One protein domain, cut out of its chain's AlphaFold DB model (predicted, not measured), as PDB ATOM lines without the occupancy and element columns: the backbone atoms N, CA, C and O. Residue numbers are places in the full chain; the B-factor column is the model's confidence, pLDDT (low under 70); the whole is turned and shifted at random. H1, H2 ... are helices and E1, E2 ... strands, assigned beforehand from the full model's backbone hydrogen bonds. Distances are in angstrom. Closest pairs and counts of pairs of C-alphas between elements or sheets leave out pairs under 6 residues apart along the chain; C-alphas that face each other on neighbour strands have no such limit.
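What this domain is: This is residues 2 to 58 of the 206 residues of an uncharacterized protein of Protopolystoma xenopodis (UniProt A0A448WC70). This is an open, loose frame: two small strand hairpins, E1-E2 and then E3-E4, follow one another end to end, while helix H1 lies well off from them at the far end of a long unnamed stretch. The short helix H2 leads straight into the first hairpin, and residues 8 to 14 and 46 to 51 stick out. The printed part has 57 residues, with two named helices and four named strands in the order H1, H2, E1, E2, E3, E4; each two-strand sheet is antiparallel, and the class is mixed, helices and strands. It is only just loose, close to extended, with a radius of gyration of the C-alphas of 15.2 A, and is elongated, spanning 48 by 29 by 17 A.

How they stand to each other: Start at H1, residues 2 to 8, where every O i to N i+4 pair is within hydrogen-bond range. H2, residues 23 to 26, is too short for such a pair; H1 and H2 are apart. Next comes a hairpin of E1, residues 27 to 30, and E2, residues 35 to 38, antiparallel at 139 degrees; look for N 28 and O 37, 2.8 A apart. The closest C-alphas of H2 and E2 are those of Asn 26 and Pro 38, 5.4 A. E3, residues 42 to 46, and E4, residues 51 to 55, form the other hairpin, antiparallel at 147 degrees, with N 46 and O 51 at 2.9 A. E2 and E3 are apart.

Where its parts are: Find C-alpha 2 at (34.146, 13.338, -17.825); from there H1 runs 10.0 A to Ser 8. E3 begins at C-alpha 42, (13.956, 10.935, -19.579), and is 13.5 A long; E4, 12.4 A long, ends at C-alpha 55, (9.561, 12.354, -21.917). H2 measures 5.5 A, E1 9.8 A and E2 10.4 A.

The domain as a whole: Look at Asp 12 and Gln 32: their C-alphas, the two farthest apart, are 47.7 A from each other. The printed part has no cut. The link from H1 to H2, 14 residues, is long; the other links are tight. The mean pLDDT of the printed part is 91.8, and no printed residue is under 70.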
ATOM      1  N   GLN A   2      33.122  14.211 -17.213       88.38
ATOM      2  CA  GLN A   2      34.146  13.338 -17.825       88.38
ATOM      3  C   GLN A   2      33.872  13.012 -19.304       88.38
ATOM      4  O   GLN A   2      34.815  12.810 -20.059       88.38
ATOM      5  N   ILE A   3      32.602  13.004 -19.732       90.44
ATOM      6  CA  ILE A   3      32.211  12.677 -21.116       90.44
ATOM      7  C   ILE A   3      32.749  13.718 -22.103       90.44
ATOM      8  O   ILE A   3      33.431  13.349 -23.051       90.44
ATOM      9  N   LEU A   4      32.496  15.012 -21.863       89.62
ATOM     10  CA  LEU A   4      33.008  16.080 -22.730       89.62
ATOM     11  C   LEU A   4      34.536  16.084 -22.765       89.62
ATOM     12  O   LEU A   4      35.106  16.163 -23.842       89.62
ATOM     13  N   PHE A   5      35.191  15.896 -21.617       91.06
ATOM     14  CA  PHE A   5      36.645  15.755 -21.573       91.06
ATOM     15  C   PHE A   5      37.136  14.572 -22.420       91.06
ATOM     16  O   PHE A   5      38.102  14.713 -23.161       91.06
ATOM     17  N   HIS A   6      36.475  13.414 -22.351       90.62
ATOM     18  CA  HIS A   6      36.839  12.266 -23.180       90.62
ATOM     19  C   HIS A   6      36.677  12.568 -24.674       90.62
ATOM     20  O   HIS A   6      37.590  12.287 -25.439       90.62
ATOM     21  N   LEU A   7      35.559  13.180 -25.081       90.38
ATOM     22  CA  LEU A   7      35.300  13.539 -26.479       90.38
ATOM     23  C   LEU A   7      36.292  14.588 -27.001       90.38
ATOM     24  O   LEU A   7      36.838  14.419 -28.083       90.38
ATOM     25  N   SER A   8      36.584  15.630 -26.220       88.56
ATOM     26  CA  SER A   8      37.541  16.680 -26.597       88.56
ATOM     27  C   SER A   8      38.979  16.177 -26.751       88.56
ATOM     28  O   SER A   8      39.769  16.820 -27.432       88.56
ATOM     29  N   ASN A   9      39.327  15.043 -26.135       91.75
ATOM     30  CA  ASN A   9      40.661  14.439 -26.225       91.75
ATOM     31  C   ASN A   9      40.759  13.333 -27.289       91.75
ATOM     32  O   ASN A   9      41.728  12.573 -27.296       91.75
ATOM     33  N   ARG A  10      39.761  13.204 -28.172       93.06
ATOM     34  CA  ARG A  10      39.764  12.250 -29.287       93.06
ATOM     35  C   ARG A  10      40.067  12.986 -30.593       93.06
ATOM     36  O   ARG A  10      39.139  13.486 -31.219       93.06
ATOM     37  N   PRO A  11      41.345  13.078 -31.015       88.62
ATOM     38  CA  PRO A  11      41.724  13.825 -32.219       88.62
ATOM     39  C   PRO A  11      41.187  13.190 -33.511       88.62
ATOM     40  O   PRO A  11      41.144  13.844 -34.543       88.62
ATOM     41  N   ASP A  12      40.775  11.922 -33.452       95.12
ATOM     42  CA  ASP A  12      40.127  11.178 -34.534       95.12
ATOM     43  C   ASP A  12      38.624  11.475 -34.674       95.12
ATOM     44  O   ASP A  12      37.983  10.970 -35.595       95.12
ATOM     45  N   LEU A  13      38.048  12.265 -33.763       93.25
ATOM     46  CA  LEU A  13      36.621  12.543 -33.706       93.25
ATOM     47  C   LEU A  13      36.352  14.042 -33.874       93.25
ATOM     48  O   LEU A  13      36.638  14.843 -32.987       93.25
ATOM     49  N   GLU A  14      35.692  14.408 -34.967       92.12
ATOM     50  CA  GLU A  14      35.032  15.705 -35.075       92.12
ATOM     51  C   GLU A  14      33.584  15.574 -34.585       92.12
ATOM     52  O   GLU A  14      32.845  14.684 -35.014       92.12
ATOM     53  N   PHE A  15      33.163  16.441 -33.666       90.81
ATOM     54  CA  PHE A  15      31.789  16.454 -33.175       90.81
ATOM     55  C   PHE A  15      31.297  17.878 -32.928       90.81
ATOM     56  O   PHE A  15      32.054  18.770 -32.546       90.81
ATOM     57  N   ARG A  16      29.987  18.077 -33.090       90.88
ATOM     58  CA  ARG A  16      29.297  19.324 -32.755       90.88
ATOM     59  C   ARG A  16      28.385  19.101 -31.559       90.88
ATOM     60  O   ARG A  16      27.509  18.237 -31.587       90.88
ATOM     61  N   LEU A  17      28.565  19.899 -30.510       90.75
ATOM     62  CA  LEU A  17      27.681  19.882 -29.349       90.75
ATOM     63  C   LEU A  17      26.379  20.626 -29.677       90.75
ATOM     64  O   LEU A  17      26.356  21.852 -29.714       90.75
ATOM     65  N   ASN A  18      25.302  19.876 -29.924       89.44
ATOM     66  CA  ASN A  18      23.991  20.443 -30.266       89.44
ATOM     67  C   ASN A  18      23.092  20.686 -29.042       89.44
ATOM     68  O   ASN A  18      22.316  21.635 -29.036       89.44
ATOM     69  N   LEU A  19      23.183  19.836 -28.013       91.31
ATOM     70  CA  LEU A  19      22.376  19.925 -26.795       91.31
ATOM     71  C   LEU A  19      23.254  19.650 -25.571       91.31
ATOM     72  O   LEU A  19      23.962  18.645 -25.525       91.31
ATOM     73  N   PHE A  20      23.182  20.528 -24.570       92.94
ATOM     74  CA  PHE A  20      23.880  20.375 -23.296       92.94
ATOM     75  C   PHE A  20      22.965  20.797 -22.140       92.94
ATOM     76  O   PHE A  20      22.830  21.978 -21.841       92.94
ATOM     77  N   CYS A  21      22.318  19.816 -21.510       93.38
ATOM     78  CA  CYS A  21      21.420  20.006 -20.369       93.38
ATOM     79  C   CYS A  21      21.733  18.947 -19.303       93.38
ATOM     80  O   CYS A  21      21.125  17.882 -19.253       93.38
ATOM     81  N   CYS A  22      22.773  19.176 -18.503       93.25
ATOM     82  CA  CYS A  22      23.155  18.268 -17.424       93.25
ATOM     83  C   CYS A  22      23.665  19.044 -16.208       93.25
ATOM     84  O   CYS A  22      24.020  20.222 -16.304       93.25
ATOM     85  N   THR A  23      23.760  18.372 -15.058       92.69
ATOM     86  CA  THR A  23      24.199  18.977 -13.787       92.69
ATOM     87  C   THR A  23      23.348  20.206 -13.438       92.69
ATOM     88  O   THR A  23      22.130  20.098 -13.446       92.69
ATOM     89  N   ARG A  24      23.954  21.378 -13.208       94.50
ATOM     90  CA  ARG A  24      23.263  22.628 -12.854       94.50
ATOM     91  C   ARG A  24      22.244  23.095 -13.894       94.50
ATOM     92  O   ARG A  24      21.284  23.750 -13.527       94.50
ATOM     93  N   LEU A  25      22.456  22.783 -15.175       95.75
ATOM     94  CA  LEU A  25      21.515  23.164 -16.237       95.75
ATOM     95  C   LEU A  25      20.256  22.293 -16.258       95.75
ATOM     96  O   LEU A  25      19.297  22.652 -16.923       95.75
ATOM     97  N   ASN A  26      20.278  21.158 -15.557       95.81
ATOM     98  CA  ASN A  26      19.142  20.259 -15.409       95.81
ATOM     99  C   ASN A  26      18.671  20.198 -13.947       95.81
ATOM    100  O   ASN A  26      18.054  19.217 -13.560       95.81
ATOM    101  N   ASP A  27      19.024  21.172 -13.109       95.75
ATOM    102  CA  ASP A  27      18.749  21.153 -11.671       95.75
ATOM    103  C   ASP A  27      17.519  21.999 -11.320       95.75
ATOM    104  O   ASP A  27      17.295  23.068 -11.888       95.75
ATOM    105  N   TYR A  28      16.727  21.525 -10.364       94.75
ATOM    106  CA  TYR A  28      15.605  22.248  -9.780       94.75
ATOM    107  C   TYR A  28      15.522  21.977  -8.279       94.75
ATOM    108  O   TYR A  28      15.576  20.827  -7.845       94.75
ATOM    109  N   PHE A  29      15.358  23.029  -7.480       95.25
ATOM    110  CA  PHE A  29      15.149  22.898  -6.040       95.25
ATOM    111  C   PHE A  29      13.659  22.753  -5.721       95.25
ATOM    112  O   PHE A  29      12.870  23.670  -5.949       95.25
ATOM    113  N   ASP A  30      13.284  21.607  -5.158       93.12
ATOM    114  CA  ASP A  30      11.929  21.339  -4.687       93.12
ATOM    115  C   ASP A  30      11.768  21.889  -3.264       93.12
ATOM    116  O   ASP A  30      12.255  21.303  -2.297       93.12
ATOM    117  N   ALA A  31      11.104  23.041  -3.131       93.88
ATOM    118  CA  ALA A  31      10.934  23.713  -1.842       93.88
ATOM    119  C   ALA A  31      10.027  22.948  -0.864       93.88
ATOM    120  O   ALA A  31      10.137  23.153   0.342       93.88
ATOM    121  N   GLN A  32       9.139  22.079  -1.359       92.44
ATOM    122  CA  GLN A  32       8.253  21.285  -0.504       92.44
ATOM    123  C   GLN A  32       9.006  20.120   0.129       92.44
ATOM    124  O   GLN A  32       8.796  19.799   1.295       92.44
ATOM    125  N   LEU A  33       9.896  19.498  -0.641       88.44
ATOM    126  CA  LEU A  33      10.683  18.365  -0.169       88.44
ATOM    127  C   LEU A  33      12.068  18.757   0.360       88.44
ATOM    128  O   LEU A  33      12.759  17.925   0.944       88.44
ATOM    129  N   CYS A  34      12.467  20.017   0.180       93.56
ATOM    130  CA  CYS A  34      13.742  20.586   0.611       93.56
ATOM    131  C   CYS A  34      14.975  19.886   0.013       93.56
ATOM    132  O   CYS A  34      15.993  19.729   0.690       93.56
ATOM    133  N   PHE A  35      14.919  19.474  -1.259       93.06
ATOM    134  CA  PHE A  35      16.084  18.918  -1.954       93.06
ATOM    135  C   PHE A  35      16.088  19.202  -3.463       93.06
ATOM    136  O   PHE A  35      15.068  19.510  -4.074       93.06
ATOM    137  N   HIS A  36      17.273  19.094  -4.065       93.88
ATOM    138  CA  HIS A  36      17.496  19.260  -5.502       93.88
ATOM    139  C   HIS A  36      17.024  18.039  -6.290       93.88
ATOM    140  O   HIS A  36      17.230  16.915  -5.841       93.88
ATOM    141  N   LYS A  37      16.453  18.233  -7.476       92.94
ATOM    142  CA  LYS A  37      15.998  17.185  -8.394       92.94
ATOM    143  C   LYS A  37      16.363  17.529  -9.838       92.94
ATOM    144  O   LYS A  37      16.454  18.710 -10.173       92.94
ATOM    145  N   PRO A  38      16.515  16.522 -10.712       93.19
ATOM    146  CA  PRO A  38      16.604  16.772 -12.141       93.19
ATOM    147  C   PRO A  38      15.284  17.335 -12.700       93.19
ATOM    148  O   PRO A  38      14.212  16.837 -12.364       93.19
ATOM    149  N   GLN A  39      15.356  18.334 -13.585       93.06
ATOM    150  CA  GLN A  39      14.199  18.842 -14.341       93.06
ATOM    151  C   GLN A  39      13.765  17.871 -15.444       93.06
ATOM    152  O   GLN A  39      12.578  17.672 -15.680       93.06
ATOM    153  N   VAL A  40      14.740  17.265 -16.119       93.00
ATOM    154  CA  VAL A  40      14.559  16.283 -17.189       93.00
ATOM    155  C   VAL A  40      15.162  14.957 -16.734       93.00
ATOM    156  O   VAL A  40      16.372  14.868 -16.515       93.00
ATOM    157  N   THR A  41      14.324  13.932 -16.591       89.88
ATOM    158  CA  THR A  41      14.731  12.570 -16.197       89.88
ATOM    159  C   THR A  41      14.860  11.635 -17.391       89.88
ATOM    160  O   THR A  41      15.819  10.871 -17.455       89.88
ATOM    161  N   ASP A  42      13.948  11.742 -18.362       90.94
ATOM    162  CA  ASP A  42      13.956  10.935 -19.579       90.94
ATOM    163  C   ASP A  42      13.887  11.813 -20.835       90.94
ATOM    164  O   ASP A  42      13.297  12.898 -20.852       90.94
ATOM    165  N   VAL A  43      14.486  11.317 -21.919       92.88
ATOM    166  CA  VAL A  43      14.514  11.980 -23.227       92.88
ATOM    167  C   VAL A  43      14.276  10.941 -24.315       92.88
ATOM    168  O   VAL A  43      14.847   9.850 -24.274       92.88
ATOM    169  N   VAL A  44      13.473  11.290 -25.317       92.81
ATOM    170  CA  VAL A  44      13.295  10.496 -26.540       92.81
ATOM    171  C   VAL A  44      13.924  11.205 -27.736       92.81
ATOM    172  O   VAL A  44      13.907  12.432 -27.817       92.81
ATOM    173  N   LEU A  45      14.475  10.426 -28.669       92.88
ATOM    174  CA  LEU A  45      14.998  10.908 -29.946       92.88
ATOM    175  C   LEU A  45      14.077  10.444 -31.073       92.88
ATOM    176  O   LEU A  45      13.949   9.244 -31.322       92.88
ATOM    177  N   ASN A  46      13.488  11.393 -31.792       91.88
ATOM    178  CA  ASN A  46      12.849  11.097 -33.064       91.88
ATOM    179  C   ASN A  46      13.942  10.912 -34.129       91.88
ATOM    180  O   ASN A  46      14.614  11.871 -34.506       91.88
ATOM    181  N   LEU A  47      14.116   9.681 -34.616       88.75
ATOM    182  CA  LEU A  47      15.163   9.345 -35.585       88.75
ATOM    183  C   LEU A  47      14.945   9.975 -36.968       88.75
ATOM    184  O   LEU A  47      15.930  10.254 -37.644       88.75
ATOM    185  N   SER A  48      13.700  10.209 -37.397       92.75
ATOM    186  CA  SER A  48      13.436  10.835 -38.700       92.75
ATOM    187  C   SER A  48      13.656  12.345 -38.674       92.75
ATOM    188  O   SER A  48      14.030  12.927 -39.686       92.75
ATOM    189  N   GLU A  49      13.438  12.981 -37.522       93.06
ATOM    190  CA  GLU A  49      13.578  14.435 -37.363       93.06
ATOM    191  C   GLU A  49      14.916  14.859 -36.746       93.06
ATOM    192  O   GLU A  49      15.273  16.035 -36.796       93.06
ATOM    193  N   GLY A  50      15.640  13.932 -36.115       91.56
ATOM    194  CA  GLY A  50      16.849  14.239 -35.351       91.56
ATOM    195  C   GLY A  50      16.589  15.132 -34.131       91.56
ATOM    196  O   GLY A  50      17.481  15.869 -33.713       91.56
ATOM    197  N   ARG A  51      15.367  15.109 -33.578       93.50
ATOM    198  CA  ARG A  51      14.935  15.985 -32.477       93.50
ATOM    199  C   ARG A  51      14.810  15.234 -31.157       93.50
ATOM    200  O   ARG A  51      14.233  14.148 -31.108       93.50
ATOM    201  N   PHE A  52      15.325  15.855 -30.099       92.62
ATOM    202  CA  PHE A  52      15.183  15.392 -28.723       92.62
ATOM    203  C   PHE A  52      14.000  16.083 -28.050       92.62
ATOM    204  O   PHE A  52      13.871  17.303 -28.148       92.62
ATOM    205  N   SER A  53      13.203  15.312 -27.317       93.50
ATOM    206  CA  SER A  53      12.096  15.828 -26.509       93.50
ATOM    207  C   SER A  53      12.145  15.226 -25.105       93.50
ATOM    208  O   SER A  53      12.403  14.022 -24.988       93.50
ATOM    209  N   PRO A  54      11.884  16.013 -24.043       93.75
ATOM    210  CA  PRO A  54      11.630  15.462 -22.716       93.75
ATOM    211  C   PRO A  54      10.479  14.456 -22.772       93.75
ATOM    212  O   PRO A  54       9.510  14.653 -23.511       93.75
ATOM    213  N   ALA A  55      10.585  13.384 -21.998       90.50
ATOM    214  CA  ALA A  55       9.561  12.354 -21.917       90.50
ATOM    215  C   ALA A  55       9.410  11.850 -20.481       90.50
ATOM    216  O   ALA A  55      10.240  12.124 -19.621       90.50
ATOM    217  N   LEU A  56       8.344  11.087 -20.252       85.81
ATOM    218  CA  LEU A  56       8.207  10.208 -19.098       85.81
ATOM    219  C   LEU A  56       8.049   8.792 -19.641       85.81
ATOM    220  O   LEU A  56       7.058   8.488 -20.309       85.81
ATOM    221  N   ILE A  57       9.049   7.939 -19.415       82.25
ATOM    222  CA  ILE A  57       9.069   6.587 -19.988       82.25
ATOM    223  C   ILE A  57       8.604   5.586 -18.930       82.25
ATOM    224  O   ILE A  57       9.380   5.112 -18.088       82.25
ATOM    225  N   GLY A  58       7.314   5.247 -19.001       79.75
ATOM    226  CA  GLY A  58       6.707   4.208 -18.172       79.75
ATOM    227  C   GLY A  58       7.334   2.832 -18.406       79.75
ATOM    228  O   GLY A  58       7.891   2.563 -19.472       79.75
TER     229      GLY A  58